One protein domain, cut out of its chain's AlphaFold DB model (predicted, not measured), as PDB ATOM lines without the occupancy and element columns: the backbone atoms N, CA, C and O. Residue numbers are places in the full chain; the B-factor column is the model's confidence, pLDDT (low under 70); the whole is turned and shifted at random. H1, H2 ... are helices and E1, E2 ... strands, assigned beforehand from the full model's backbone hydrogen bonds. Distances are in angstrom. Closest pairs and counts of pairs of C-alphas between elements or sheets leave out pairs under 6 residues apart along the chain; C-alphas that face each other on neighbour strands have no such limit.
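AT A GLANCE: This is residues 78 to 285 of the 520 residues of an uncharacterized protein of Sulfuracidifex tepidarius (UniProt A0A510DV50). Two lobes of strands lie side by side: E1 to E8 make one, in which a curled sheet of five strands folds partly over a sheet of three, and E9 to E15 make the other, again from two sheets. Where the lobes meet, the sheet E1 E3 E6 and the sheet E10 E15 E14 E12 lie face to face as a sandwich; residues 213 to 237 form a long loop along the second lobe. The 208 residues printed, mostly strand by class, hold E1, H1, then E2 to E15. The sheets run E2 E8 E7 E4 E5 and E10 E15 E14 E12, both mixed, and E1 E3 E6 and E9 E11 E13, both antiparallel. The whole is compact, with a radius of gyration of the C-alphas of 17.3 A and spans of 52 by 41 by 25 A.

IN THESE COORDINATES: Begin with the largest sheet: E2 is residues 92 to 95, E8 154 to 162, E7 145 to 151, E4 114 to 120 and E5 123 to 130. Find C-alpha 78 at (-12.801, -21.264, -27.892), where E1, residues 78 to 80, begins; its sheet adds E3, 99 to 108, and E6, 134 to 143, 28.9 A long. Look next for E10 at 179 to 184, E12 at 208 to 212, E14 at 256 to 268, 39.5 A, and E15 at 271 to 284, 39.3 A, ending at C-alpha 284, (-15.255, -25.408, -11.897). E9 is 169 to 173, E11 189 to 199 and E13 238 to 248; H1 is 85 to 88.

HOW THE PARTS SIT: In the strongly twisted largest sheet, E2 is parallel to E8, with N 93 and O 159 2.8 A apart. E7 and E8 form a hairpin, N 147 to O 158 at 2.8 A, as do E4 and E5, N 118 to O 126 at 2.8 A; E7 and E4 are antiparallel neighbours, with N 119 and O 150 within hydrogen-bond range at 2.9 A. Look across to E3 and E6, antiparallel, where N 102 and O 140 are 2.8 A apart. The closest C-alphas of E2 and E15 are those of Pro 94 and Thr 273, 5.7 A apart. E15 bends by 52 degrees at residue 274 and forms a hairpin with E14, N 264 to O 276 at 2.9 A. The closest C-alphas of E9 and E15 are Gly 169 and Val 276, 6.1 A. H1, too short for an O i to N i+4 pair, only grazes the sheet E10 E15 E14 E12 with residues 86 to 88.

THE WHOLE: The farthest C-alphas, Asp 112 and Gly 206, are 52.8 A apart. The printed part has no cut; its one long link is E12 to E13. Confidence is under 70 at residues 82 to 90, 201 to 238 and 250 to 252.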
ATOM      1  N   GLN A  78     -13.760 -20.213 -27.576       83.50
ATOM      2  CA  GLN A  78     -12.801 -21.264 -27.892       83.50
ATOM      3  C   GLN A  78     -13.504 -22.423 -28.595       83.50
ATOM      4  O   GLN A  78     -14.613 -22.802 -28.213       83.50
ATOM      5  N   LEU A  79     -12.844 -22.999 -29.603       85.50
ATOM      6  CA  LEU A  79     -13.289 -24.245 -30.230       85.50
ATOM      7  C   LEU A  79     -12.753 -25.461 -29.474       85.50
ATOM      8  O   LEU A  79     -11.574 -25.516 -29.124       85.50
ATOM      9  N   ALA A  80     -13.610 -26.463 -29.290       81.88
ATOM     10  CA  ALA A  80     -13.231 -27.785 -28.819       81.88
ATOM     11  C   ALA A  80     -13.709 -28.881 -29.799       81.88
ATOM     12  O   ALA A  80     -14.866 -28.847 -30.228       81.88
ATOM     13  N   PRO A  81     -12.857 -29.874 -30.117       74.94
ATOM     14  CA  PRO A  81     -11.489 -30.011 -29.625       74.94
ATOM     15  C   PRO A  81     -10.527 -29.026 -30.316       74.94
ATOM     16  O   PRO A  81     -10.699 -28.692 -31.482       74.94
ATOM     17  N   LEU A  82      -9.475 -28.601 -29.611       66.94
ATOM     18  CA  LEU A  82      -8.388 -27.789 -30.186       66.94
ATOM     19  C   LEU A  82      -7.562 -28.546 -31.238       66.94
ATOM     20  O   LEU A  82      -6.927 -27.947 -32.100       66.94
ATOM     21  N   SER A  83      -7.551 -29.874 -31.150       66.56
ATOM     22  CA  SER A  83      -6.972 -30.772 -32.143       66.56
ATOM     23  C   SER A  83      -7.607 -32.145 -31.993       66.56
ATOM     24  O   SER A  83      -7.838 -32.579 -30.864       66.56
ATOM     25  N   ILE A  84      -7.807 -32.856 -33.096       63.72
ATOM     26  CA  ILE A  84      -8.219 -34.266 -33.061       63.72
ATOM     27  C   ILE A  84      -7.026 -35.236 -33.133       63.72
ATOM     28  O   ILE A  84      -7.145 -36.393 -32.742       63.72
ATOM     29  N   GLY A  85      -5.844 -34.749 -33.528       52.16
ATOM     30  CA  GLY A  85      -4.640 -35.566 -33.722       52.16
ATOM     31  C   GLY A  85      -3.937 -35.998 -32.440       52.16
ATOM     32  O   GLY A  85      -3.052 -36.843 -32.496       52.16
ATOM     33  N   GLY A  86      -4.318 -35.452 -31.282       49.47
ATOM     34  CA  GLY A  86      -3.749 -35.865 -29.997       49.47
ATOM     35  C   GLY A  86      -4.201 -37.256 -29.555       49.47
ATOM     36  O   GLY A  86      -3.433 -37.942 -28.896       49.47
ATOM     37  N   VAL A  87      -5.400 -37.671 -29.969       49.66
ATOM     38  CA  VAL A  87      -6.076 -38.889 -29.500       49.66
ATOM     39  C   VAL A  87      -5.349 -40.128 -30.064       49.66
ATOM     40  O   VAL A  87      -4.874 -40.950 -29.294       49.66
ATOM     41  N   ASP A  88      -5.050 -40.178 -31.370       46.53
ATOM     42  CA  ASP A  88      -4.331 -41.319 -31.989       46.53
ATOM     43  C   ASP A  88      -3.330 -40.926 -33.098       46.53
ATOM     44  O   ASP A  88      -2.891 -41.760 -33.891       46.53
ATOM     45  N   GLY A  89      -2.996 -39.639 -33.235       49.78
ATOM     46  CA  GLY A  89      -2.179 -39.135 -34.348       49.78
ATOM     47  C   GLY A  89      -2.912 -39.033 -35.692       49.78
ATOM     48  O   GLY A  89      -2.350 -38.474 -36.634       49.78
ATOM     49  N   SER A  90      -4.151 -39.535 -35.806       57.59
ATOM     50  CA  SER A  90      -4.950 -39.479 -37.039       57.59
ATOM     51  C   SER A  90      -6.135 -38.519 -36.897       57.59
ATOM     52  O   SER A  90      -6.986 -38.699 -36.028       57.59
ATOM     53  N   ASN A  91      -6.211 -37.518 -37.777       74.06
ATOM     54  CA  ASN A  91      -7.301 -36.538 -37.848       74.06
ATOM     55  C   ASN A  91      -8.507 -37.062 -38.660       74.06
ATOM     56  O   ASN A  91      -9.178 -36.277 -39.322       74.06
ATOM     57  N   VAL A  92      -8.751 -38.376 -38.683       86.38
ATOM     58  CA  VAL A  92      -9.582 -39.013 -39.718       86.38
ATOM     59  C   VAL A  92     -10.997 -39.334 -39.232       86.38
ATOM     60  O   VAL A  92     -11.172 -40.014 -38.222       86.38
ATOM     61  N   VAL A  93     -12.008 -38.928 -40.005       90.50
ATOM     62  CA  VAL A  93     -13.428 -39.246 -39.784       90.50
ATOM     63  C   VAL A  93     -13.979 -40.021 -40.993       90.50
ATOM     64  O   VAL A  93     -14.131 -39.448 -42.072       90.50
ATOM     65  N   PRO A  94     -14.294 -41.323 -40.867       91.19
ATOM     66  CA  PRO A  94     -14.815 -42.113 -41.975       91.19
ATOM     67  C   PRO A  94     -16.296 -41.805 -42.253       91.19
ATOM     68  O   PRO A  94     -17.108 -41.672 -41.339       91.19
ATOM     69  N   THR A  95     -16.678 -41.768 -43.530       93.50
ATOM     70  CA  THR A  95     -18.076 -41.648 -43.978       93.50
ATOM     71  C   THR A  95     -18.355 -42.535 -45.187       93.50
ATOM     72  O   THR A  95     -17.480 -42.758 -46.013       93.50
ATOM     73  N   SER A  96     -19.582 -43.041 -45.324       92.19
ATOM     74  CA  SER A  96     -20.047 -43.726 -46.542       92.19
ATOM     75  C   SER A  96     -20.758 -42.793 -47.529       92.19
ATOM     76  O   SER A  96     -21.223 -43.238 -48.577       92.19
ATOM     77  N   GLY A  97     -20.896 -41.510 -47.179       93.19
ATOM     78  CA  GLY A  97     -21.504 -40.479 -48.015       93.19
ATOM     79  C   GLY A  97     -20.482 -39.483 -48.562       93.19
ATOM     80  O   GLY A  97     -19.278 -39.640 -48.408       93.19
ATOM     81  N   SER A  98     -20.971 -38.404 -49.174       95.12
ATOM     82  CA  SER A  98     -20.131 -37.286 -49.632       95.12
ATOM     83  C   SER A  98     -19.698 -36.331 -48.512       95.12
ATOM     84  O   SER A  98     -18.990 -35.364 -48.785       95.12
ATOM     85  N   SER A  99     -20.164 -36.557 -47.281       95.06
ATOM     86  CA  SER A  99     -19.887 -35.730 -46.103       95.06
ATOM     87  C   SER A  99     -20.085 -36.517 -44.802       95.06
ATOM     88  O   SER A  99     -20.771 -37.545 -44.797       95.06
ATOM     89  N   ALA A 100     -19.542 -36.015 -43.695       93.44
ATOM     90  CA  ALA A 100     -19.749 -36.499 -42.331       93.44
ATOM     91  C   ALA A 100     -20.396 -35.415 -41.450       93.44
ATOM     92  O   ALA A 100     -20.250 -34.223 -41.718       93.44
ATOM     93  N   GLN A 101     -21.119 -35.830 -40.405       92.50
ATOM     94  CA  GLN A 101     -21.522 -34.928 -39.322       92.50
ATOM     95  C   GLN A 101     -20.435 -34.942 -38.249       92.50
ATOM     96  O   GLN A 101     -19.962 -36.014 -37.875       92.50
ATOM     97  N   PHE A 102     -20.054 -33.769 -37.757       90.44
ATOM     98  CA  PHE A 102     -19.000 -33.613 -36.764       90.44
ATOM     99  C   PHE A 102     -19.416 -32.594 -35.705       90.44
ATOM    100  O   PHE A 102     -19.744 -31.456 -36.037       90.44
ATOM    101  N   ASN A 103     -19.415 -32.994 -34.436       89.94
ATOM    102  CA  ASN A 103     -19.802 -32.115 -33.337       89.94
ATOM    103  C   ASN A 103     -18.577 -31.398 -32.768       89.94
ATOM    104  O   ASN A 103     -17.556 -32.021 -32.477       89.94
ATOM    105  N   VAL A 104     -18.714 -30.089 -32.574       91.62
ATOM    106  CA  VAL A 104     -17.751 -29.237 -31.872       91.62
ATOM    107  C   VAL A 104     -18.427 -28.573 -30.684       91.62
ATOM    108  O   VAL A 104     -19.637 -28.332 -30.711       91.62
ATOM    109  N   LEU A 105     -17.653 -28.219 -29.660       91.62
ATOM    110  CA  LEU A 105     -18.118 -27.291 -28.633       91.62
ATOM    111  C   LEU A 105     -17.539 -25.907 -28.895       91.62
ATOM    112  O   LEU A 105     -16.359 -25.756 -29.206       91.62
ATOM    113  N   VAL A 106     -18.379 -24.896 -28.716       92.19
ATOM    114  CA  VAL A 106     -17.956 -23.507 -28.585       92.19
ATOM    115  C   VAL A 106     -18.049 -23.141 -27.116       92.19
ATOM    116  O   VAL A 106     -19.144 -23.106 -26.556       92.19
ATOM    117  N   ILE A 107     -16.905 -22.893 -26.493       88.06
ATOM    118  CA  ILE A 107     -16.783 -22.589 -25.068       88.06
ATOM    119  C   ILE A 107     -16.572 -21.089 -24.911       88.06
ATOM    120  O   ILE A 107     -15.755 -20.512 -25.616       88.06
ATOM    121  N   ASN A 108     -17.286 -20.463 -23.982       86.44
ATOM    122  CA  ASN A 108     -17.076 -19.080 -23.583       86.44
ATOM    123  C   ASN A 108     -16.619 -19.035 -22.124       86.44
ATOM    124  O   ASN A 108     -17.427 -19.287 -21.231       86.44
ATOM    125  N   GLN A 109     -15.353 -18.688 -21.874       76.12
ATOM    126  CA  GLN A 109     -14.873 -18.445 -20.498       76.12
ATOM    127  C   GLN A 109     -14.977 -16.982 -20.066       76.12
ATOM    128  O   GLN A 109     -14.585 -16.639 -18.949       76.12
ATOM    129  N   GLY A 110     -15.420 -16.099 -20.960       74.81
ATOM    130  CA  GLY A 110     -15.567 -14.687 -20.653       74.81
ATOM    131  C   GLY A 110     -16.745 -14.426 -19.719       74.81
ATOM    132  O   GLY A 110     -17.656 -15.245 -19.586       74.81
ATOM    133  N   ASN A 111     -16.740 -13.231 -19.132       75.62
ATOM    134  CA  ASN A 111     -17.842 -12.704 -18.319       75.62
ATOM    135  C   ASN A 111     -18.973 -12.083 -19.139       75.62
ATOM    136  O   ASN A 111     -20.050 -11.815 -18.610       75.62
ATOM    137  N   ASP A 112     -18.733 -11.871 -20.427       82.06
ATOM    138  CA  ASP A 112     -19.705 -11.342 -21.367       82.06
ATOM    139  C   ASP A 112     -20.157 -12.432 -22.336       82.06
ATOM    140  O   ASP A 112     -19.473 -13.436 -22.550       82.06
ATOM    141  N   VAL A 113     -21.326 -12.231 -22.943       88.88
ATOM    142  CA  VAL A 113     -21.807 -13.103 -24.017       88.88
ATOM    143  C   VAL A 113     -20.806 -13.051 -25.172       88.88
ATOM    144  O   VAL A 113     -20.573 -11.989 -25.748       88.88
ATOM    145  N   GLY A 114     -20.245 -14.200 -25.529       88.12
ATOM    146  CA  GLY A 114     -19.396 -14.344 -26.703       88.12
ATOM    147  C   GLY A 114     -20.242 -14.609 -27.944       88.12
ATOM    148  O   GLY A 114     -21.233 -15.345 -27.891       88.12
ATOM    149  N   SER A 115     -19.861 -14.020 -29.074       91.44
ATOM    150  CA  SER A 115     -20.495 -14.267 -30.369       91.44
ATOM    151  C   SER A 115     -19.450 -14.367 -31.467       91.44
ATOM    152  O   SER A 115     -18.547 -13.535 -31.501       91.44
ATOM    153  N   GLY A 116     -19.621 -15.321 -32.375       91.25
ATOM    154  CA  GLY A 116     -18.689 -15.551 -33.473       91.25
ATOM    155  C   GLY A 116     -19.307 -16.373 -34.599       91.25
ATOM    156  O   GLY A 116     -20.461 -16.815 -34.521       91.25
ATOM    157  N   GLU A 117     -18.534 -16.565 -35.660       93.94
ATOM    158  CA  GLU A 117     -18.919 -17.347 -36.832       93.94
ATOM    159  C   GLU A 117     -17.972 -18.536 -36.974       93.94
ATOM    160  O   GLU A 117     -16.755 -18.374 -36.992       93.94
ATOM    161  N   ILE A 118     -18.544 -19.737 -37.049       95.00
ATOM    162  CA  ILE A 118     -17.794 -20.943 -37.379       95.00
ATOM    163  C   ILE A 118     -17.725 -21.030 -38.895       95.00
ATOM    164  O   ILE A 118     -18.758 -21.072 -39.572       95.00
ATOM    165  N   GLU A 119     -16.510 -21.110 -39.413       95.31
ATOM    166  CA  GLU A 119     -16.233 -21.324 -40.825       95.31
ATOM    167  C   GLU A 119     -15.729 -22.749 -41.057       95.31
ATOM    168  O   GLU A 119     -14.961 -23.292 -40.265       95.31
ATOM    169  N   VAL A 120     -16.158 -23.350 -42.166       95.94
ATOM    170  CA  VAL A 120     -15.607 -24.595 -42.706       95.94
ATOM    171  C   VAL A 120     -15.009 -24.255 -44.064       95.94
ATOM    172  O   VAL A 120     -15.710 -23.761 -44.949       95.94
ATOM    173  N   ASN A 121     -13.703 -24.461 -44.225       94.88
ATOM    174  CA  ASN A 121     -12.944 -24.104 -45.431       94.88
ATOM    175  C   ASN A 121     -13.087 -22.623 -45.831       94.88
ATOM    176  O   ASN A 121     -13.174 -22.288 -47.015       94.88
ATOM    177  N   GLY A 122     -13.146 -21.732 -44.836       92.00
ATOM    178  CA  GLY A 122     -13.320 -20.288 -45.034       92.00
ATOM    179  C   GLY A 122     -14.719 -19.872 -45.500       92.00
ATOM    180  O   GLY A 122     -14.909 -18.734 -45.927       92.00
ATOM    181  N   MET A 123     -15.699 -20.782 -45.472       93.38
ATOM    182  CA  MET A 123     -17.108 -20.464 -45.693       93.38
ATOM    183  C   MET A 123     -17.874 -20.551 -44.380       93.38
ATOM    184  O   MET A 123     -17.769 -21.541 -43.658       93.38
ATOM    185  N   GLN A 124     -18.690 -19.539 -44.101       93.62
ATOM    186  CA  GLN A 124     -19.546 -19.517 -42.923       93.62
ATOM    187  C   GLN A 124     -20.475 -20.739 -42.896       93.62
ATOM    188  O   GLN A 124     -21.280 -20.949 -43.804       93.62
ATOM    189  N   SER A 125     -20.363 -21.521 -41.825       94.44
ATOM    190  CA  SER A 125     -21.154 -22.727 -41.577       94.44
ATOM    191  C   SER A 125     -22.221 -22.482 -40.508       94.44
ATOM    192  O   SER A 125     -23.376 -22.876 -40.677       94.44
ATOM    193  N   ALA A 126     -21.876 -21.764 -39.433       95.19
ATOM    194  CA  ALA A 126     -22.811 -21.431 -38.359       95.19
ATOM    195  C   ALA A 126     -22.472 -20.095 -37.681       95.19
ATOM    196  O   ALA A 126     -21.306 -19.740 -37.545       95.19
ATOM    197  N   SER A 127     -23.488 -19.387 -37.181       93.56
ATOM    198  CA  SER A 127     -23.307 -18.285 -36.224       93.56
ATOM    199  C   SER A 127     -23.622 -18.770 -34.815       93.56
ATOM    200  O   SER A 127     -24.627 -19.451 -34.583       93.56
ATOM    201  N   VAL A 128     -22.786 -18.395 -33.854       94.50
ATOM    202  CA  VAL A 128     -22.904 -18.831 -32.464       94.50
ATOM    203  C   VAL A 128     -22.949 -17.646 -31.517       94.50
ATOM    204  O   VAL A 128     -22.295 -16.630 -31.720       94.50
ATOM    205  N   SER A 129     -23.750 -17.794 -30.466       94.06
ATOM    206  CA  SER A 129     -23.775 -16.906 -29.311       94.06
ATOM    207  C   SER A 129     -23.830 -17.788 -28.073       94.06
ATOM    208  O   SER A 129     -24.680 -18.683 -27.995       94.06
ATOM    209  N   VAL A 130     -22.877 -17.587 -27.168       93.06
ATOM    210  CA  VAL A 130     -22.650 -18.432 -25.995       93.06
ATOM    211  C   VAL A 130     -22.647 -17.540 -24.751       93.06
ATOM    212  O   VAL A 130     -21.896 -16.562 -24.718       93.06
ATOM    213  N   PRO A 131     -23.481 -17.826 -23.733       91.31
ATOM    214  CA  PRO A 131     -23.481 -17.075 -22.479       91.31
ATOM    215  C   PRO A 131     -22.111 -17.085 -21.782       91.31
ATOM    216  O   PRO A 131     -21.289 -17.948 -22.093       91.31
ATOM    217  N   PRO A 132     -21.864 -16.154 -20.846       85.50
ATOM    218  CA  PRO A 132     -20.678 -16.178 -19.993       85.50
ATOM    219  C   PRO A 132     -20.490 -17.524 -19.290       85.50
ATOM    220  O   PRO A 132     -21.485 -18.122 -18.873       85.50
ATOM    221  N   LEU A 133     -19.236 -17.963 -19.128       81.69
ATOM    222  CA  LEU A 133     -18.862 -19.200 -18.417       81.69
ATOM    223  C   LEU A 133     -19.740 -20.401 -18.815       81.69
ATOM    224  O   LEU A 133     -20.308 -21.103 -17.978       81.69
ATOM    225  N   SER A 134     -19.909 -20.600 -20.120       89.81
ATOM    226  CA  SER A 134     -20.821 -21.597 -20.675       89.81
ATOM    227  C   SER A 134     -20.267 -22.206 -21.958       89.81
ATOM    228  O   SER A 134     -19.198 -21.836 -22.440       89.81
ATOM    229  N   PHE A 135     -20.994 -23.160 -22.527       92.69
ATOM    230  CA  PHE A 135     -20.637 -23.790 -23.789       92.69
ATOM    231  C   PHE A 135     -21.879 -24.078 -24.628       92.69
ATOM    232  O   PHE A 135     -23.006 -24.108 -24.131       92.69
ATOM    233  N   LYS A 136     -21.662 -24.295 -25.922       93.75
ATOM    234  CA  LYS A 136     -22.698 -24.695 -26.869       93.75
ATOM    235  C   LYS A 136     -22.155 -25.745 -27.826       93.75
ATOM    236  O   LYS A 136     -21.128 -25.521 -28.457       93.75
ATOM    237  N   GLU A 137     -22.867 -26.856 -27.966       94.19
ATOM    238  CA  GLU A 137     -22.589 -27.842 -29.009       94.19
ATOM    239  C   GLU A 137     -23.090 -27.342 -30.372       94.19
ATOM    240  O   GLU A 137     -24.185 -26.776 -30.486       94.19
ATOM    241  N   VAL A 138     -22.281 -27.553 -31.409       94.44
ATOM    242  CA  VAL A 138     -22.632 -27.278 -32.801       94.44
ATOM    243  C   VAL A 138     -22.271 -28.482 -33.660       94.44
ATOM    244  O   VAL A 138     -21.126 -28.922 -33.681       94.44
ATOM    245  N   THR A 139     -23.248 -28.984 -34.409       93.81
ATOM    246  CA  THR A 139     -23.038 -30.029 -35.414       93.81
ATOM    247  C   THR A 139     -22.699 -29.393 -36.759       93.81
ATOM    248  O   THR A 139     -23.476 -28.600 -37.293       93.81
ATOM    249  N   LEU A 140     -21.543 -29.752 -37.310       95.12
ATOM    250  CA  LEU A 140     -21.033 -29.308 -38.603       95.12
ATOM    251  C   LEU A 140     -21.175 -30.423 -39.638       95.12
ATOM    252  O   LEU A 140     -20.992 -31.597 -39.330       95.12
ATOM    253  N   THR A 141     -21.444 -30.050 -40.888       95.88
ATOM    254  CA  THR A 141     -21.382 -30.974 -42.026       95.88
ATOM    255  C   THR A 141     -20.079 -30.746 -42.784       95.88
ATOM    256  O   THR A 141     -19.881 -29.678 -43.362       95.88
ATOM    257  N   LEU A 142     -19.210 -31.753 -42.774       95.81
ATOM    258  CA  LEU A 142     -17.867 -31.716 -43.348       95.81
ATOM    259  C   LEU A 142     -17.826 -32.565 -44.633       95.81
ATOM    260  O   LEU A 142     -18.197 -33.741 -44.566       95.81
ATOM    261  N   PRO A 143     -17.509 -32.008 -45.816       96.62
ATOM    262  CA  PRO A 143     -17.403 -32.778 -47.060       96.62
ATOM    263  C   PRO A 143     -16.235 -33.777 -47.026       96.62
ATOM    264  O   PRO A 143     -15.351 -33.678 -46.201       96.62
ATOM    265  N   VAL A 144     -16.206 -34.757 -47.931       96.00
ATOM    266  CA  VAL A 144     -15.039 -35.656 -48.058       96.00
ATOM    267  C   VAL A 144     -13.789 -34.867 -48.478       96.00
ATOM    268  O   VAL A 144     -13.818 -34.170 -49.496       96.00
ATOM    269  N   GLY A 145     -12.690 -35.052 -47.744       94.62
ATOM    270  CA  GLY A 145     -11.406 -34.374 -47.922       94.62
ATOM    271  C   GLY A 145     -10.868 -33.774 -46.620       94.62
ATOM    272  O   GLY A 145     -11.439 -33.966 -45.549       94.62
ATOM    273  N   GLU A 146      -9.766 -33.032 -46.727       93.81
ATOM    274  CA  GLU A 146      -9.244 -32.241 -45.614       93.81
ATOM    275  C   GLU A 146     -10.060 -30.951 -45.469       93.81
ATOM    276  O   GLU A 146     -10.075 -30.103 -46.366       93.81
ATOM    277  N   ASP A 147     -10.713 -30.812 -44.321       94.25
ATOM    278  CA  ASP A 147     -11.498 -29.657 -43.923       94.25
ATOM    279  C   ASP A 147     -10.803 -28.875 -42.814       94.25
ATOM    280  O   ASP A 147     -10.301 -29.449 -41.849       94.25
ATOM    281  N   VAL A 148     -10.840 -27.549 -42.907       92.88
ATOM    282  CA  VAL A 148     -10.389 -26.650 -41.839       92.88
ATOM    283  C   VAL A 148     -11.604 -26.015 -41.182       92.88
ATOM    284  O   VAL A 148     -12.364 -25.298 -41.837       92.88
ATOM    285  N   VAL A 149     -11.765 -26.254 -39.883       93.00
ATOM    286  CA  VAL A 149     -12.785 -25.614 -39.048       93.00
ATOM    287  C   VAL A 149     -12.138 -24.455 -38.308       93.00
ATOM    288  O   VAL A 149     -11.112 -24.652 -37.656       93.00
ATOM    289  N   SER A 150     -12.727 -23.262 -38.380       91.88
ATOM    290  CA  SER A 150     -12.195 -22.073 -37.709       91.88
ATOM    291  C   SER A 150     -13.250 -21.218 -37.015       91.88
ATOM    292  O   SER A 150     -14.400 -21.156 -37.441       91.88
ATOM    293  N   LEU A 151     -12.829 -20.544 -35.944       88.56
ATOM    294  CA  LEU A 151     -13.592 -19.563 -35.168       88.56
ATOM    295  C   LEU A 151     -12.597 -18.566 -34.573       88.56
ATOM    296  O   LEU A 151     -11.649 -18.973 -33.906       88.56
ATOM    297  N   ASP A 152     -12.808 -17.272 -34.805       80.44
ATOM    298  CA  ASP A 152     -12.057 -16.183 -34.163       80.44
ATOM    299  C   ASP A 152     -10.521 -16.349 -34.185       80.44
ATOM    300  O   ASP A 152      -9.817 -16.071 -33.214       80.44
ATOM    301  N   GLY A 153      -9.985 -16.815 -35.317       76.00
ATOM    302  CA  GLY A 153      -8.547 -17.026 -35.520       76.00
ATOM    303  C   GLY A 153      -7.993 -18.341 -34.958       76.00
ATOM    304  O   GLY A 153      -6.829 -18.649 -35.204       76.00
ATOM    305  N   GLN A 154      -8.805 -19.136 -34.257       81.19
ATOM    306  CA  GLN A 154      -8.500 -20.528 -33.921       81.19
ATOM    307  C   GLN A 154      -8.930 -21.431 -35.074       81.19
ATOM    308  O   GLN A 154      -9.968 -21.196 -35.693       81.19
ATOM    309  N   SER A 155      -8.156 -22.480 -35.351       86.38
ATOM    310  CA  SER A 155      -8.510 -23.463 -36.373       86.38
ATOM    311  C   SER A 155      -7.933 -24.840 -36.084       86.38
ATOM    312  O   SER A 155      -6.814 -24.939 -35.583       86.38
ATOM    313  N   PHE A 156      -8.644 -25.886 -36.493       85.06
ATOM    314  CA  PHE A 156      -8.139 -27.258 -36.539       85.06
ATOM    315  C   PHE A 156      -8.583 -27.942 -37.837       85.06
ATOM    316  O   PHE A 156      -9.575 -27.538 -38.448       85.06
ATOM    317  N   SER A 157      -7.842 -28.971 -38.256       89.25
ATOM    318  CA  SER A 157      -8.154 -29.742 -39.464       89.25
ATOM    319  C   SER A 157      -8.804 -31.083 -39.134       89.25
ATOM    320  O   SER A 157      -8.415 -31.745 -38.167       89.25
ATOM    321  N   VAL A 158      -9.739 -31.501 -39.985       90.69
ATOM    322  CA  VAL A 158     -10.392 -32.813 -39.983       90.69
ATOM    323  C   VAL A 158     -10.288 -33.413 -41.377       90.69
ATOM    324  O   VAL A 158     -10.619 -32.748 -42.346       90.69
ATOM    325  N   ASP A 159      -9.834 -34.653 -41.493       91.75
ATOM    326  CA  ASP A 159      -9.793 -35.382 -42.760       91.75
ATOM    327  C   ASP A 159     -10.980 -36.345 -42.837       91.75
ATOM    328  O   ASP A 159     -11.023 -37.379 -42.164       91.75
ATOM    329  N   VAL A 160     -11.985 -35.994 -43.632       93.88
ATOM    330  CA  VAL A 160     -13.159 -36.837 -43.838       93.88
ATOM    331  C   VAL A 160     -12.885 -37.806 -44.978       93.88
ATOM    332  O   VAL A 160     -12.844 -37.432 -46.151       93.88
ATOM    333  N   VAL A 161     -12.764 -39.090 -44.652       92.94
ATOM    334  CA  VAL A 161     -12.394 -40.125 -45.621       92.94
ATOM    335  C   VAL A 161     -13.612 -40.941 -46.028       92.94
ATOM    336  O   VAL A 161     -14.340 -41.485 -45.198       92.94
ATOM    337  N   HIS A 162     -13.817 -41.077 -47.335       93.50
ATOM    338  CA  HIS A 162     -14.859 -41.949 -47.856       93.50
ATOM    339  C   HIS A 162     -14.474 -43.428 -47.697       93.50
ATOM    340  O   HIS A 162     -13.475 -43.891 -48.251       93.50
ATOM    341  N   VAL A 163     -15.326 -44.201 -47.029       90.69
ATOM    342  CA  VAL A 163     -15.212 -45.653 -46.857       90.69
ATOM    343  C   VAL A 163     -16.420 -46.361 -47.459       90.69
ATOM    344  O   VAL A 163     -17.512 -45.811 -47.554       90.69
ATOM    345  N   SER A 164     -16.246 -47.616 -47.876       86.94
ATOM    346  CA  SER A 164     -17.343 -48.394 -48.471       86.94
ATOM    347  C   SER A 164     -18.495 -48.639 -47.491       86.94
ATOM    348  O   SER A 164     -19.648 -48.718 -47.911       86.94
ATOM    349  N   GLN A 165     -18.188 -48.762 -46.196       84.75
ATOM    350  CA  GLN A 165     -19.157 -48.928 -45.119       84.75
ATOM    351  C   GLN A 165     -18.659 -48.197 -43.870       84.75
ATOM    352  O   GLN A 165     -17.630 -48.566 -43.308       84.75
ATOM    353  N   ALA A 166     -19.397 -47.168 -43.448       87.69
ATOM    354  CA  ALA A 166     -19.147 -46.463 -42.198       87.69
ATOM    355  C   ALA A 166     -20.022 -47.050 -41.082       87.69
ATOM    356  O   ALA A 166     -21.225 -47.252 -41.273       87.69
ATOM    357  N   ILE A 167     -19.422 -47.329 -39.929       85.44
ATOM    358  CA  ILE A 167     -20.115 -47.789 -38.729       85.44
ATOM    359  C   ILE A 167     -20.462 -46.565 -37.894       85.44
ATOM    360  O   ILE A 167     -19.582 -45.804 -37.495       85.44
ATOM    361  N   GLN A 168     -21.754 -46.403 -37.628       84.19
ATOM    362  CA  GLN A 168     -22.261 -45.360 -36.751       84.19
ATOM    363  C   GLN A 168     -22.451 -45.918 -35.344       84.19
ATOM    364  O   GLN A 168     -22.915 -47.049 -35.162       84.19
ATOM    365  N   GLY A 169     -22.122 -45.099 -34.354       85.94
ATOM    366  CA  GLY A 169     -22.347 -45.405 -32.953       85.94
ATOM    367  C   GLY A 169     -22.782 -44.177 -32.176       85.94
ATOM    368  O   GLY A 169     -22.801 -43.055 -32.682       85.94
ATOM    369  N   THR A 170     -23.148 -44.414 -30.930       87.88
ATOM    370  CA  THR A 170     -23.484 -43.393 -29.949       87.88
ATOM    371  C   THR A 170     -22.687 -43.688 -28.696       87.88
ATOM    372  O   THR A 170     -22.665 -44.828 -28.237       87.88
ATOM    373  N   VAL A 171     -22.015 -42.672 -28.164       87.50
ATOM    374  CA  VAL A 171     -21.322 -42.774 -26.880       87.50
ATOM    375  C   VAL A 171     -22.211 -42.192 -25.797       87.50
ATOM    376  O   VAL A 171     -22.837 -41.153 -25.990       87.50
ATOM    377  N   TYR A 172     -22.240 -42.855 -24.653       89.38
ATOM    378  CA  TYR A 172     -22.895 -42.410 -23.443       89.38
ATOM    379  C   TYR A 172     -21.845 -42.201 -22.358       89.38
ATOM    380  O   TYR A 172     -21.078 -43.114 -22.074       89.38
ATOM    381  N   VAL A 173     -21.821 -41.032 -21.731       87.12
ATOM    382  CA  VAL A 173     -20.989 -40.764 -20.553       87.12
ATOM    383  C   VAL A 173     -21.910 -40.683 -19.345       87.12
ATOM    384  O   VAL A 173     -22.807 -39.850 -19.313       87.12
ATOM    385  N   ASN A 174     -21.749 -41.586 -18.377       87.06
ATOM    386  CA  ASN A 174     -22.659 -41.767 -17.239       87.06
ATOM    387  C   ASN A 174     -24.144 -41.897 -17.651       87.06
ATOM    388  O   ASN A 174     -25.048 -41.568 -16.888       87.06
ATOM    389  N   GLY A 175     -24.400 -42.402 -18.863       84.06
ATOM    390  CA  GLY A 175     -25.740 -42.516 -19.448       84.06
ATOM    391  C   GLY A 175     -26.212 -41.295 -20.252       84.06
ATOM    392  O   GLY A 175     -27.229 -41.398 -20.939       84.06
ATOM    393  N   SER A 176     -25.486 -40.174 -20.235       86.44
ATOM    394  CA  SER A 176     -25.766 -38.983 -21.051       86.44
ATOM    395  C   SER A 176     -25.198 -39.126 -22.461       86.44
ATOM    396  O   SER A 176     -24.075 -39.583 -22.641       86.44
ATOM    397  N   ASN A 177     -25.966 -38.735 -23.478       86.00
ATOM    398  CA  ASN A 177     -25.585 -38.898 -24.882       86.00
ATOM    399  C   ASN A 177     -24.478 -37.916 -25.299       86.00
ATOM    400  O   ASN A 177     -24.742 -36.722 -25.418       86.00
ATOM    401  N   GLY A 178     -23.276 -38.431 -25.564       76.50
ATOM    402  CA  GLY A 178     -22.156 -37.748 -26.223       76.50
ATOM    403  C   GLY A 178     -21.495 -36.610 -25.439       76.50
ATOM    404  O   GLY A 178     -20.315 -36.343 -25.649       76.50
ATOM    405  N   ILE A 179     -22.223 -35.958 -24.533       86.31
ATOM    406  CA  ILE A 179     -21.770 -34.848 -23.700       86.31
ATOM    407  C   ILE A 179     -22.306 -35.048 -22.287       86.31
ATOM    408  O   ILE A 179     -23.512 -35.199 -22.090       86.31
ATOM    409  N   GLU A 180     -21.414 -34.972 -21.307       88.75
ATOM    410  CA  GLU A 180     -21.768 -34.885 -19.890       88.75
ATOM    411  C   GLU A 180     -21.256 -33.565 -19.309       88.75
ATOM    412  O   GLU A 180     -20.111 -33.185 -19.552       88.75
ATOM    413  N   LEU A 181     -22.095 -32.871 -18.535       90.00
ATOM    414  CA  LEU A 181     -21.699 -31.694 -17.761       90.00
ATOM    415  C   LEU A 181     -21.610 -32.068 -16.286       90.00
ATOM    416  O   LEU A 181     -22.621 -32.377 -15.658       90.00
ATOM    417  N   VAL A 182     -20.420 -31.941 -15.714       88.75
ATOM    418  CA  VAL A 182     -20.188 -32.152 -14.285       88.75
ATOM    419  C   VAL A 182     -19.676 -30.887 -13.624       88.75
ATOM    420  O   VAL A 182     -18.951 -30.099 -14.225       88.75
ATOM    421  N   SER A 183     -20.063 -30.681 -12.369       89.56
ATOM    422  CA  SER A 183     -19.442 -29.663 -11.520       89.56
ATOM    423  C   SER A 183     -18.298 -30.301 -10.744       89.56
ATOM    424  O   SER A 183     -18.462 -31.421 -10.268       89.56
ATOM    425  N   ALA A 184     -17.176 -29.600 -10.604       82.69
ATOM    426  CA  ALA A 184     -16.036 -30.101  -9.843       82.69
ATOM    427  C   ALA A 184     -15.320 -28.995  -9.066       82.69
ATOM    428  O   ALA A 184     -15.454 -27.805  -9.363       82.69
ATOM    429  N   LYS A 185     -14.534 -29.405  -8.073       80.31
ATOM    430  CA  LYS A 185     -13.632 -28.550  -7.297       80.31
ATOM    431  C   LYS A 185     -12.165 -28.934  -7.539       80.31
ATOM    432  O   LYS A 185     -11.882 -30.080  -7.885       80.31
ATOM    433  N   PRO A 186     -11.207 -28.018  -7.320       74.38
ATOM    434  CA  PRO A 186      -9.790 -28.357  -7.254       74.38
ATOM    435  C   PRO A 186      -9.516 -29.496  -6.285       74.38
ATOM    436  O   PRO A 186     -10.097 -29.548  -5.198       74.38
ATOM    437  N   GLY A 187      -8.629 -30.398  -6.687       71.06
ATOM    438  CA  GLY A 187      -8.251 -31.581  -5.918       71.06
ATOM    439  C   GLY A 187      -9.264 -32.722  -5.976       71.06
ATOM    440  O   GLY A 187      -9.029 -33.772  -5.372       71.06
ATOM    441  N   GLU A 188     -10.390 -32.542  -6.669       80.25
ATOM    442  CA  GLU A 188     -11.415 -33.569  -6.809       80.25
ATOM    443  C   GLU A 188     -11.005 -34.646  -7.821       80.25
ATOM    444  O   GLU A 188     -10.360 -34.373  -8.833       80.25
ATOM    445  N   TYR A 189     -11.406 -35.885  -7.544       80.38
ATOM    446  CA  TYR A 189     -11.256 -37.011  -8.457       80.38
ATOM    447  C   TYR A 189     -12.627 -37.377  -9.005       80.38
ATOM    448  O   TYR A 189     -13.540 -37.697  -8.244       80.38
ATOM    449  N   LEU A 190     -12.758 -37.347 -10.325       81.31
ATOM    450  CA  LEU A 190     -13.979 -37.690 -11.036       81.31
ATOM    451  C   LEU A 190     -13.829 -39.074 -11.668       81.31
ATOM    452  O   LEU A 190     -12.740 -39.455 -12.098       81.31
ATOM    453  N   SER A 191     -14.935 -39.813 -11.727       83.31
ATOM    454  CA  SER A 191     -15.024 -41.105 -12.401       83.31
ATOM    455  C   SER A 191     -16.214 -41.099 -13.354       83.31
ATOM    456  O   SER A 191     -17.305 -40.654 -12.989       83.31
ATOM    457  N   PHE A 192     -15.995 -41.582 -14.572       82.00
ATOM    458  CA  PHE A 192     -16.986 -41.609 -15.638       82.00
ATOM    459  C   PHE A 192     -17.084 -43.011 -16.210       82.00
ATOM    460  O   PHE A 192     -16.070 -43.592 -16.582       82.00
ATOM    461  N   ASN A 193     -18.299 -43.532 -16.336       84.19
ATOM    462  CA  ASN A 193     -18.553 -44.687 -17.179       84.19
ATOM    463  C   ASN A 193     -18.815 -44.201 -18.609       84.19
ATOM    464  O   ASN A 193     -19.766 -43.457 -18.841       84.19
ATOM    465  N   VAL A 194     -17.972 -44.603 -19.552       84.31
ATOM    466  CA  VAL A 194     -18.095 -44.278 -20.970       84.31
ATOM    467  C   VAL A 194     -18.502 -45.536 -21.723       84.31
ATOM    468  O   VAL A 194     -17.734 -46.489 -21.812       84.31
ATOM    469  N   THR A 195     -19.701 -45.522 -22.297       85.06
ATOM    470  CA  THR A 195     -20.292 -46.648 -23.017       85.06
ATOM    471  C   THR A 195     -20.514 -46.299 -24.482       85.06
ATOM    472  O   THR A 195     -21.306 -45.422 -24.801       85.06
ATOM    473  N   LEU A 196     -19.875 -47.017 -25.398       85.88
ATOM    474  CA  LEU A 196     -20.180 -46.986 -26.823       85.88
ATOM    475  C   LEU A 196     -21.249 -48.031 -27.154       85.88
ATOM    476  O   LEU A 196     -21.050 -49.220 -26.918       85.88
ATOM    477  N   THR A 197     -22.320 -47.608 -27.817       85.75
ATOM    478  CA  THR A 197     -23.273 -48.498 -28.485       85.75
ATOM    479  C   THR A 197     -23.168 -48.318 -29.994       85.75
ATOM    480  O   THR A 197     -23.221 -47.196 -30.493       85.75
ATOM    481  N   TYR A 198     -23.028 -49.407 -30.746       81.88
ATOM    482  CA  TYR A 198     -22.885 -49.348 -32.204       81.88
ATOM    483  C   TYR A 198     -23.589 -50.517 -32.889       81.88
ATOM    484  O   TYR A 198     -23.759 -51.602 -32.325       81.88
ATOM    485  N   ASN A 199     -23.991 -50.283 -34.138       76.62
ATOM    486  CA  ASN A 199     -24.638 -51.288 -34.971       76.62
ATOM    487  C   ASN A 199     -23.687 -51.704 -36.088       76.62
ATOM    488  O   ASN A 199     -23.290 -50.880 -36.913       76.62
ATOM    489  N   VAL A 200     -23.342 -52.990 -36.134       70.94
ATOM    490  CA  VAL A 200     -22.506 -53.549 -37.199       70.94
ATOM    491  C   VAL A 200     -23.416 -54.022 -38.333       70.94
ATOM    492  O   VAL A 200     -24.261 -54.891 -38.103       70.94
ATOM    493  N   PRO A 201     -23.273 -53.491 -39.562       68.62
ATOM    494  CA  PRO A 201     -23.942 -54.042 -40.733       68.62
ATOM    495  C   PRO A 201     -23.719 -55.555 -40.834       68.62
ATOM    496  O   PRO A 201     -22.606 -56.038 -40.637       68.62
ATOM    497  N   SER A 202     -24.756 -56.313 -41.194       63.00
ATOM    498  CA  SER A 202     -24.730 -57.786 -41.229       63.00
ATOM    499  C   SER A 202     -23.611 -58.393 -42.094       63.00
ATOM    500  O   SER A 202     -23.240 -59.544 -41.885       63.00
ATOM    501  N   GLY A 203     -23.036 -57.626 -43.030       60.94
ATOM    502  CA  GLY A 203     -21.887 -58.021 -43.854       60.94
ATOM    503  C   GLY A 203     -20.499 -57.836 -43.216       60.94
ATOM    504  O   GLY A 203     -19.515 -58.248 -43.822       60.94
ATOM    505  N   LEU A 204     -20.402 -57.235 -42.023       62.75
ATOM    506  CA  LEU A 204     -19.141 -56.941 -41.319       62.75
ATOM    507  C   LEU A 204     -18.956 -57.773 -40.039       62.75
ATOM    508  O   LEU A 204     -18.035 -57.530 -39.256       62.75
ATOM    509  N   MET A 205     -19.805 -58.776 -39.806       58.78
ATOM    510  CA  MET A 205     -19.658 -59.670 -38.658       58.78
ATOM    511  C   MET A 205     -18.436 -60.576 -38.861       58.78
ATOM    512  O   MET A 205     -18.469 -61.480 -39.693       58.78
ATOM    513  N   GLY A 206     -17.340 -60.334 -38.133       53.78
ATOM    514  CA  GLY A 206     -16.216 -61.277 -38.110       53.78
ATOM    515  C   GLY A 206     -14.843 -60.753 -37.689       53.78
ATOM    516  O   GLY A 206     -14.074 -61.559 -37.198       53.78
ATOM    517  N   ASN A 207     -14.528 -59.459 -37.825       59.69
ATOM    518  CA  ASN A 207     -13.175 -58.917 -37.568       59.69
ATOM    519  C   ASN A 207     -13.213 -57.432 -37.147       59.69
ATOM    520  O   ASN A 207     -12.493 -56.597 -37.702       59.69
ATOM    521  N   LEU A 208     -14.108 -57.074 -36.225       63.72
ATOM    522  CA  LEU A 208     -14.141 -55.718 -35.681       63.72
ATOM    523  C   LEU A 208     -13.189 -55.634 -34.485       63.72
ATOM    524  O   LEU A 208     -13.335 -56.381 -33.520       63.72
ATOM    525  N   THR A 209     -12.210 -54.741 -34.567       62.53
ATOM    526  CA  THR A 209     -11.295 -54.420 -33.469       62.53
ATOM    527  C   THR A 209     -11.569 -53.004 -32.994       62.53
ATOM    528  O   THR A 209     -11.671 -52.084 -33.808       62.53
ATOM    529  N   PHE A 210     -11.652 -52.835 -31.680       60.88
ATOM    530  CA  PHE A 210     -11.803 -51.533 -31.040       60.88
ATOM    531  C   PHE A 210     -10.430 -51.062 -30.623       60.88
ATOM    532  O   PHE A 210      -9.687 -51.803 -29.980       60.88
ATOM    533  N   VAL A 211     -10.105 -49.837 -31.001       54.22
ATOM    534  CA  VAL A 211      -9.001 -49.114 -30.395       54.22
ATOM    535  C   VAL A 211      -9.640 -47.864 -29.831       54.22
ATOM    536  O   VAL A 211     -10.111 -47.011 -30.580       54.22
ATOM    537  N   GLN A 212      -9.746 -47.784 -28.512       54.00
ATOM    538  CA  GLN A 212      -9.849 -46.470 -27.909       54.00
ATOM    539  C   GLN A 212      -8.427 -45.925 -27.815       54.00
ATOM    540  O   GLN A 212      -7.502 -46.667 -27.476       54.00
ATOM    541  N   SER A 213      -8.266 -44.635 -28.090       49.12
ATOM    542  CA  SER A 213      -7.140 -43.849 -27.593       49.12
ATOM    543  C   SER A 213      -7.120 -43.929 -26.064       49.12
ATOM    544  O   SER A 213      -7.591 -43.038 -25.356       49.12
ATOM    545  N   SER A 214      -6.554 -44.996 -25.521       43.34
ATOM    546  CA  SER A 214      -6.228 -45.098 -24.100       43.34
ATOM    547  C   SER A 214      -5.005 -44.240 -23.739       43.34
ATOM    548  O   SER A 214      -4.598 -44.200 -22.583       43.34
ATOM    549  N   GLY A 215      -4.411 -43.543 -24.719       42.97
ATOM    550  CA  GLY A 215      -3.147 -42.830 -24.567       42.97
ATOM    551  C   GLY A 215      -3.251 -41.338 -24.261       42.97
ATOM    552  O   GLY A 215      -2.448 -40.854 -23.474       42.97
ATOM    553  N   ASN A 216      -4.186 -40.592 -24.863       47.81
ATOM    554  CA  ASN A 216      -4.118 -39.125 -24.855       47.81
ATOM    555  C   ASN A 216      -5.504 -38.473 -25.023       47.81
ATOM    556  O   ASN A 216      -5.871 -38.035 -26.115       47.81
ATOM    557  N   LEU A 217      -6.282 -38.352 -23.941       52.16
ATOM    558  CA  LEU A 217      -7.430 -37.438 -23.973       52.16
ATOM    559  C   LEU A 217      -6.925 -36.021 -24.257       52.16
ATOM    560  O   LEU A 217      -6.025 -35.522 -23.577       52.16
ATOM    561  N   VAL A 218      -7.520 -35.361 -25.248       54.25
ATOM    562  CA  VAL A 218      -7.222 -33.955 -25.519       54.25
ATOM    563  C   VAL A 218      -8.032 -33.132 -24.535       54.25
ATOM    564  O   VAL A 218      -9.260 -33.180 -24.512       54.25
ATOM    565  N   THR A 219      -7.336 -32.363 -23.714       53.50
ATOM    566  CA  THR A 219      -7.945 -31.457 -22.748       53.50
ATOM    567  C   THR A 219      -7.339 -30.077 -22.912       53.50
ATOM    568  O   THR A 219      -6.184 -29.927 -23.314       53.50
ATOM    569  N   ASN A 220      -8.131 -29.058 -22.603       51.25
ATOM    570  CA  ASN A 220      -7.631 -27.700 -22.506       51.25
ATOM    571  C   ASN A 220      -6.830 -27.447 -21.218       51.25
ATOM    572  O   ASN A 220      -6.283 -26.352 -21.104       51.25
ATOM    573  N   ALA A 221      -6.736 -28.408 -20.278       43.72
ATOM    574  CA  ALA A 221      -6.166 -28.115 -18.965       43.72
ATOM    575  C   ALA A 221      -5.310 -29.165 -18.231       43.72
ATOM    576  O   ALA A 221      -4.621 -28.777 -17.286       43.72
ATOM    577  N   PHE A 222      -5.282 -30.446 -18.622       50.16
ATOM    578  CA  PHE A 222      -4.680 -31.492 -17.768       50.16
ATOM    579  C   PHE A 222      -3.784 -32.509 -18.489       50.16
ATOM    580  O   PHE A 222      -3.820 -32.675 -19.704       50.16
ATOM    581  N   VAL A 223      -2.988 -33.234 -17.703       36.56
ATOM    582  CA  VAL A 223      -2.386 -34.514 -18.102       36.56
ATOM    583  C   VAL A 223      -3.257 -35.604 -17.487       36.56
ATOM    584  O   VAL A 223      -3.479 -35.577 -16.277       36.56
ATOM    585  N   ASN A 224      -3.784 -36.519 -18.304       39.00
ATOM    586  CA  ASN A 224      -4.686 -37.571 -17.833       39.00
ATOM    587  C   ASN A 224      -3.972 -38.916 -17.618       39.00
ATOM    588  O   ASN A 224      -2.946 -39.187 -18.239       39.00
ATOM    589  N   GLY A 225      -4.558 -39.768 -16.772       34.22
ATOM    590  CA  GLY A 225      -4.270 -41.200 -16.690       34.22
ATOM    591  C   GLY A 225      -5.535 -42.003 -17.006       34.22
ATOM    592  O   GLY A 225      -6.620 -41.626 -16.577       34.22
ATOM    593  N   VAL A 226      -5.412 -43.090 -17.770       34.47
ATOM    594  CA  VAL A 226      -6.525 -43.975 -18.159       34.47
ATOM    595  C   VAL A 226      -6.265 -45.366 -17.564       34.47
ATOM    596  O   VAL A 226      -5.145 -45.863 -17.669       34.47
ATOM    597  N   GLU A 227      -7.267 -45.989 -16.932       28.78
ATOM    598  CA  GLU A 227      -7.234 -47.422 -16.582       28.78
ATOM    599  C   GLU A 227      -7.873 -48.257 -17.709       28.78
ATOM    600  O   GLU A 227      -8.771 -47.790 -18.404       28.78
ATOM    601  N   GLU A 228      -7.352 -49.470 -17.928       31.02
ATOM    602  CA  GLU A 228      -7.579 -50.299 -19.124       31.02
ATOM    603  C   GLU A 228      -9.052 -50.598 -19.476       31.02
ATOM    604  O   GLU A 228      -9.926 -50.785 -18.628       31.02
ATOM    605  N   THR A 229      -9.287 -50.735 -20.782       33.81
ATOM    606  CA  THR A 229     -10.575 -51.028 -21.423       33.81
ATOM    607  C   THR A 229     -11.077 -52.446 -21.112       33.81
ATOM    608  O   THR A 229     -10.315 -53.404 -21.262       33.81
ATOM    609  N   THR A 230     -12.365 -52.635 -20.790       31.80
ATOM    610  CA  THR A 230     -12.980 -53.979 -20.690       31.80
ATOM    611  C   THR A 230     -14.165 -54.124 -21.649       31.80
ATOM    612  O   THR A 230     -15.165 -53.427 -21.553       31.80
ATOM    613  N   SER A 231     -14.073 -55.039 -22.617       33.59
ATOM    614  CA  SER A 231     -15.153 -55.298 -23.582       33.59
ATOM    615  C   SER A 231     -16.034 -56.471 -23.143       33.59
ATOM    616  O   SER A 231     -15.506 -57.550 -22.865       33.59
ATOM    617  N   PHE A 232     -17.361 -56.318 -23.192       28.19
ATOM    618  CA  PHE A 232     -18.313 -57.419 -23.010       28.19
ATOM    619  C   PHE A 232     -19.085 -57.677 -24.313       28.19
ATOM    620  O   PHE A 232     -19.825 -56.805 -24.766       28.19
ATOM    621  N   PRO A 233     -18.972 -58.858 -24.944       27.62
ATOM    622  CA  PRO A 233     -19.834 -59.190 -26.074       27.62
ATOM    623  C   PRO A 233     -21.287 -59.379 -25.600       27.62
ATOM    624  O   PRO A 233     -21.573 -60.246 -24.774       27.62
ATOM    625  N   SER A 234     -22.213 -58.584 -26.148       31.20
ATOM    626  CA  SER A 234     -23.667 -58.768 -26.007       31.20
ATOM    627  C   SER A 234     -24.185 -59.719 -27.095       31.20
ATOM    628  O   SER A 234     -23.696 -59.722 -28.223       31.20
ATOM    629  N   SER A 235     -25.186 -60.542 -26.774       31.39
ATOM    630  CA  SER A 235     -25.808 -61.518 -27.685       31.39
ATOM    631  C   SER A 235     -26.809 -60.906 -28.681       31.39
ATOM    632  O   SER A 235     -27.549 -61.641 -29.339       31.39
ATOM    633  N   SER A 236     -26.851 -59.575 -28.811       40.44
ATOM    634  CA  SER A 236     -27.745 -58.853 -29.723       40.44
ATOM    635  C   SER A 236     -26.970 -58.164 -30.858       40.44
ATOM    636  O   SER A 236     -25.778 -57.907 -30.736       40.44
ATOM    637  N   GLN A 237     -27.632 -57.866 -31.985       50.59
ATOM    638  CA  GLN A 237     -27.043 -57.136 -33.131       50.59
ATOM    639  C   GLN A 237     -26.598 -55.695 -32.794       50.59
ATOM    640  O   GLN A 237     -26.040 -55.010 -33.652       50.59
ATOM    641  N   SER A 238     -26.839 -55.248 -31.560       55.94
ATOM    642  CA  SER A 238     -26.251 -54.055 -30.972       55.94
ATOM    643  C   SER A 238     -25.144 -54.475 -30.020       55.94
ATOM    644  O   SER A 238     -25.336 -55.250 -29.075       55.94
ATOM    645  N   TYR A 239     -23.963 -53.955 -30.302       70.75
ATOM    646  CA  TYR A 239     -22.796 -54.206 -29.493       70.75
ATOM    647  C   TYR A 239     -22.547 -53.032 -28.558       70.75
ATOM    648  O   TYR A 239     -22.842 -51.882 -28.889       70.75
ATOM    649  N   GLU A 240     -21.973 -53.349 -27.405       73.88
ATOM    650  CA  GLU A 240     -21.662 -52.395 -26.356       73.88
ATOM    651  C   GLU A 240     -20.199 -52.563 -25.936       73.88
ATOM    652  O   GLU A 240     -19.713 -53.684 -25.786       73.88
ATOM    653  N   ALA A 241     -19.489 -51.452 -25.777       73.12
ATOM    654  CA  ALA A 241     -18.183 -51.398 -25.129       73.12
ATOM    655  C   ALA A 241     -18.270 -50.353 -24.015       73.12
ATOM    656  O   ALA A 241     -18.787 -49.271 -24.264       73.12
ATOM    657  N   SER A 242     -17.821 -50.673 -22.803       74.75
ATOM    658  CA  SER A 242     -17.949 -49.790 -21.638       74.75
ATOM    659  C   SER A 242     -16.638 -49.738 -20.872       74.75
ATOM    660  O   SER A 242     -15.943 -50.742 -20.732       74.75
ATOM    661  N   GLU A 243     -16.277 -48.551 -20.407       71.12
ATOM    662  CA  GLU A 243     -15.000 -48.290 -19.761       71.12
ATOM    663  C   GLU A 243     -15.175 -47.283 -18.637       71.12
ATOM    664  O   GLU A 243     -16.064 -46.437 -18.677       71.12
ATOM    665  N   THR A 244     -14.316 -47.362 -17.625       74.50
ATOM    666  CA  THR A 244     -14.296 -46.372 -16.548       74.50
ATOM    667  C   THR A 244     -13.091 -45.466 -16.722       74.50
ATOM    668  O   THR A 244     -11.957 -45.931 -16.740       74.50
ATOM    669  N   GLN A 245     -13.336 -44.165 -16.836       75.06
ATOM    670  CA  GLN A 245     -12.299 -43.147 -16.914       75.06
ATOM    671  C   GLN A 245     -12.208 -42.383 -15.607       75.06
ATOM    672  O   GLN A 245     -13.225 -42.089 -14.977       75.06
ATOM    673  N   PHE A 246     -10.985 -42.028 -15.230       72.12
ATOM    674  CA  PHE A 246     -10.709 -41.209 -14.064       72.12
ATOM    675  C   PHE A 246     -10.064 -39.905 -14.491       72.12
ATOM    676  O   PHE A 246      -9.263 -39.873 -15.421       72.12
ATOM    677  N   VAL A 247     -10.420 -38.833 -13.796       72.94
ATOM    678  CA  VAL A 247      -9.860 -37.502 -14.007       72.94
ATOM    679  C   VAL A 247      -9.528 -36.906 -12.649       72.94
ATOM    680  O   VAL A 247     -10.391 -36.840 -11.776       72.94
ATOM    681  N   ALA A 248      -8.295 -36.435 -12.479       72.31
ATOM    682  CA  ALA A 248      -7.894 -35.655 -11.315       72.31
ATOM    683  C   ALA A 248      -7.928 -34.160 -11.654       72.31
ATOM    684  O   ALA A 248      -7.222 -33.711 -12.559       72.31
ATOM    685  N   ILE A 249      -8.726 -33.389 -10.919       73.88
ATOM    686  CA  ILE A 249      -8.773 -31.932 -11.033       73.88
ATOM    687  C   ILE A 249      -7.620 -31.349 -10.199       73.88
ATOM    688  O   ILE A 249      -7.567 -31.587  -8.995       73.88
ATOM    689  N   PRO A 250      -6.675 -30.587 -10.775       69.88
ATOM    690  CA  PRO A 250      -5.568 -30.003 -10.031       69.88
ATOM    691  C   PRO A 250      -6.017 -28.991  -8.978       69.88
ATOM    692  O   PRO A 250      -6.953 -28.224  -9.191       69.88
ATOM    693  N   ASP A 251      -5.259 -28.918  -7.882       68.69
ATOM    694  CA  ASP A 251      -5.467 -27.981  -6.765       68.69
ATOM    695  C   ASP A 251      -5.312 -26.494  -7.153       68.69
ATOM    696  O   ASP A 251      -5.640 -25.610  -6.366       68.69
ATOM    697  N   TYR A 252      -4.769 -26.194  -8.334       69.56
ATOM    698  CA  TYR A 252      -4.455 -24.840  -8.807       69.56
ATOM    699  C   TYR A 252      -5.322 -24.418  -9.999       69.56
ATOM    700  O   TYR A 252      -4.904 -23.599 -10.810       69.56
ATOM    701  N   LEU A 253      -6.505 -25.001 -10.168       73.88
ATOM    702  CA  LEU A 253      -7.350 -24.698 -11.314       73.88
ATOM    703  C   LEU A 253      -8.193 -23.431 -11.086       73.88
ATOM    704  O   LEU A 253      -8.882 -23.309 -10.074       73.88
ATOM    705  N   SER A 254      -8.176 -22.501 -12.043       76.62
ATOM    706  CA  SER A 254      -9.058 -21.324 -12.021       76.62
ATOM    707  C   SER A 254     -10.525 -21.734 -12.197       76.62
ATOM    708  O   SER A 254     -10.823 -22.746 -12.831       76.62
ATOM    709  N   GLN A 255     -11.456 -20.904 -11.730       85.25
ATOM    710  CA  GLN A 255     -12.858 -20.977 -12.143       85.25
ATOM    711  C   GLN A 255     -12.954 -20.941 -13.678       85.25
ATOM    712  O   GLN A 255     -12.239 -20.159 -14.314       85.25
ATOM    713  N   GLY A 256     -13.809 -21.790 -14.258       82.00
ATOM    714  CA  GLY A 256     -13.990 -21.920 -15.705       82.00
ATOM    715  C   GLY A 256     -14.656 -23.230 -16.152       82.00
ATOM    716  O   GLY A 256     -14.977 -24.104 -15.348       82.00
ATOM    717  N   ILE A 257     -14.848 -23.351 -17.467       83.12
ATOM    718  CA  ILE A 257     -15.442 -24.489 -18.182       83.12
ATOM    719  C   ILE A 257     -14.356 -25.308 -18.889       83.12
ATOM    720  O   ILE A 257     -13.885 -24.976 -19.973       83.12
ATOM    721  N   TYR A 258     -13.952 -26.423 -18.318       81.81
ATOM    722  CA  TYR A 258     -12.930 -27.291 -18.895       81.81
ATOM    723  C   TYR A 258     -13.565 -28.424 -19.686       81.81
ATOM    724  O   TYR A 258     -14.747 -28.717 -19.513       81.81
ATOM    725  N   TYR A 259     -12.798 -29.070 -20.560       81.75
ATOM    726  CA  TYR A 259     -13.298 -30.245 -21.260       81.75
ATOM    727  C   TYR A 259     -12.253 -31.353 -21.394       81.75
ATOM    728  O   TYR A 259     -11.043 -31.110 -21.448       81.75
ATOM    729  N   PHE A 260     -12.766 -32.574 -21.496       78.00
ATOM    730  CA  PHE A 260     -12.063 -33.755 -21.974       78.00
ATOM    731  C   PHE A 260     -12.708 -34.195 -23.269       78.00
ATOM    732  O   PHE A 260     -13.933 -34.276 -23.361       78.00
ATOM    733  N   TYR A 261     -11.871 -34.464 -24.257       79.88
ATOM    734  CA  TYR A 261     -12.285 -34.999 -25.534       79.88
ATOM    735  C   TYR A 261     -11.648 -36.361 -25.751       79.88
ATOM    736  O   TYR A 261     -10.426 -36.509 -25.645       79.88
ATOM    737  N   GLY A 262     -12.484 -37.331 -26.096       79.19
ATOM    738  CA  GLY A 262     -12.049 -38.640 -26.541       79.19
ATOM    739  C   GLY A 262     -12.932 -39.148 -27.671       79.19
ATOM    740  O   GLY A 262     -13.962 -38.560 -28.005       79.19
ATOM    741  N   ALA A 263     -12.513 -40.251 -28.277       80.81
ATOM    742  CA  ALA A 263     -13.275 -40.909 -29.324       80.81
ATOM    743  C   ALA A 263     -13.055 -42.420 -29.281       80.81
ATOM    744  O   ALA A 263     -11.993 -42.901 -28.883       80.81
ATOM    745  N   PHE A 264     -14.063 -43.165 -29.726       79.81
ATOM    746  CA  PHE A 264     -13.899 -44.571 -30.067       79.81
ATOM    747  C   PHE A 264     -13.581 -44.698 -31.550       79.81
ATOM    748  O   PHE A 264     -14.341 -44.207 -32.395       79.81
ATOM    749  N   LEU A 265     -12.487 -45.398 -31.858       80.69
ATOM    750  CA  LEU A 265     -12.146 -45.779 -33.218       80.69
ATOM    751  C   LEU A 265     -12.604 -47.208 -33.487       80.69
ATOM    752  O   LEU A 265     -12.237 -48.166 -32.795       80.69
ATOM    753  N   LEU A 266     -13.401 -47.351 -34.536       80.38
ATOM    754  CA  LEU A 266     -13.907 -48.631 -35.001       80.38
ATOM    755  C   LEU A 266     -13.081 -49.047 -36.209       80.38
ATOM    756  O   LEU A 266     -13.150 -48.406 -37.256       80.38
ATOM    757  N   ASN A 267     -12.293 -50.110 -36.057       79.88
ATOM    758  CA  ASN A 267     -11.474 -50.655 -37.131       79.88
ATOM    759  C   ASN A 267     -12.049 -51.985 -37.612       79.88
ATOM    760  O   ASN A 267     -12.279 -52.903 -36.823       79.88
ATOM    761  N   TYR A 268     -12.225 -52.115 -38.924       76.88
ATOM    762  CA  TYR A 268     -12.637 -53.353 -39.575       76.88
ATOM    763  C   TYR A 268     -11.568 -53.793 -40.575       76.88
ATOM    764  O   TYR A 268     -11.243 -53.052 -41.503       76.88
ATOM    765  N   ASN A 269     -11.003 -54.993 -40.388       75.12
ATOM    766  CA  ASN A 269      -9.905 -55.517 -41.218       75.12
ATOM    767  C   ASN A 269      -8.728 -54.524 -41.388       75.12
ATOM    768  O   ASN A 269      -8.163 -54.396 -42.474       75.12
ATOM    769  N   GLY A 270      -8.378 -53.787 -40.329       75.00
ATOM    770  CA  GLY A 270      -7.289 -52.800 -40.352       75.00
ATOM    771  C   GLY A 270      -7.611 -51.487 -41.075       75.00
ATOM    772  O   GLY A 270      -6.714 -50.672 -41.264       75.00
ATOM    773  N   THR A 271      -8.865 -51.267 -41.481       80.62
ATOM    774  CA  THR A 271      -9.348 -49.984 -42.010       80.62
ATOM    775  C   THR A 271     -10.214 -49.293 -40.964       80.62
ATOM    776  O   THR A 271     -11.101 -49.931 -40.394       80.62
ATOM    777  N   LEU A 272      -9.996 -47.996 -40.743       84.56
ATOM    778  CA  LEU A 272     -10.853 -47.177 -39.889       84.56
ATOM    779  C   LEU A 272     -12.229 -47.021 -40.548       84.56
ATOM    780  O   LEU A 272     -12.344 -46.462 -41.636       84.56
ATOM    781  N   THR A 273     -13.271 -47.537 -39.905       86.56
ATOM    782  CA  THR A 273     -14.645 -47.559 -40.427       86.56
ATOM    783  C   THR A 273     -15.639 -46.811 -39.554       86.56
ATOM    784  O   THR A 273     -16.746 -46.553 -40.011       86.56
ATOM    785  N   GLY A 274     -15.276 -46.402 -38.340       86.94
ATOM    786  CA  GLY A 274     -16.113 -45.526 -37.523       86.94
ATOM    787  C   GLY A 274     -15.293 -44.648 -36.587       86.94
ATOM    788  O   GLY A 274     -14.226 -45.046 -36.121       86.94
ATOM    789  N   TYR A 275     -15.821 -43.456 -36.329       87.38
ATOM    790  CA  TYR A 275     -15.266 -42.461 -35.420       87.38
ATOM    791  C   TYR A 275     -16.414 -41.894 -34.593       87.38
ATOM    792  O   TYR A 275     -17.305 -41.251 -35.147       87.38
ATOM    793  N   VAL A 276     -16.428 -42.168 -33.289       87.06
ATOM    794  CA  VAL A 276     -17.522 -41.732 -32.409       87.06
ATOM    795  C   VAL A 276     -16.947 -40.917 -31.249       87.06
ATOM    796  O   VAL A 276     -16.432 -41.512 -30.297       87.06
ATOM    797  N   PRO A 277     -16.970 -39.574 -31.337       85.88
ATOM    798  CA  PRO A 277     -16.412 -38.702 -30.311       85.88
ATOM    799  C   PRO A 277     -17.349 -38.552 -29.109       85.88
ATOM    800  O   PRO A 277     -18.558 -38.762 -29.214       85.88
ATOM    801  N   TYR A 278     -16.788 -38.129 -27.981       85.69
ATOM    802  CA  TYR A 278     -17.526 -37.695 -26.799       85.69
ATOM    803  C   TYR A 278     -16.788 -36.573 -26.069       85.69
ATOM    804  O   TYR A 278     -15.568 -36.414 -26.192       85.69
ATOM    805  N   PHE A 279     -17.545 -35.815 -25.280       85.88
ATOM    806  CA  PHE A 279     -17.028 -34.768 -24.414       85.88
ATOM    807  C   PHE A 279     -17.458 -34.980 -22.968       85.88
ATOM    808  O   PHE A 279     -18.603 -35.325 -22.674       85.88
ATOM    809  N   VAL A 280     -16.549 -34.665 -22.054       85.88
ATOM    810  CA  VAL A 280     -16.881 -34.407 -20.654       85.88
ATOM    811  C   VAL A 280     -16.559 -32.956 -20.376       85.88
ATOM    812  O   VAL A 280     -15.401 -32.557 -20.462       85.88
ATOM    813  N   VAL A 281     -17.575 -32.163 -20.063       87.38
ATOM    814  CA  VAL A 281     -17.429 -30.758 -19.701       87.38
ATOM    815  C   VAL A 281     -17.404 -30.643 -18.184       87.38
ATOM    816  O   VAL A 281     -18.319 -31.095 -17.499       87.38
ATOM    817  N   VAL A 282     -16.359 -30.017 -17.655       84.25
ATOM    818  CA  VAL A 282     -16.161 -29.805 -16.223       84.25
ATOM    819  C   VAL A 282     -16.320 -28.328 -15.904       84.25
ATOM    820  O   VAL A 282     -15.498 -27.502 -16.286       84.25
ATOM    821  N   ASN A 283     -17.376 -27.994 -15.175       87.81
ATOM    822  CA  ASN A 283     -17.599 -26.663 -14.640       87.81
ATOM    823  C   ASN A 283     -16.951 -26.545 -13.258       87.81
ATOM    824  O   ASN A 283     -17.426 -27.139 -12.287       87.81
ATOM    825  N   VAL A 284     -15.880 -25.764 -13.169       83.75
ATOM    826  CA  VAL A 284     -15.255 -25.408 -11.897       83.75
ATOM    827  C   VAL A 284     -15.715 -24.017 -11.522       83.75
ATOM    828  O   VAL A 284     -15.392 -23.049 -12.205       83.75
ATOM    829  N   SER A 285     -16.485 -23.921 -10.442       85.88
ATOM    830  CA  SER A 285     -17.078 -22.665  -9.989       85.88
ATOM    831  C   SER A 285     -16.890 -22.472  -8.492       85.88
ATOM    832  O   SER A 285     -17.209 -23.352  -7.690       85.88
TER     833      SER A 285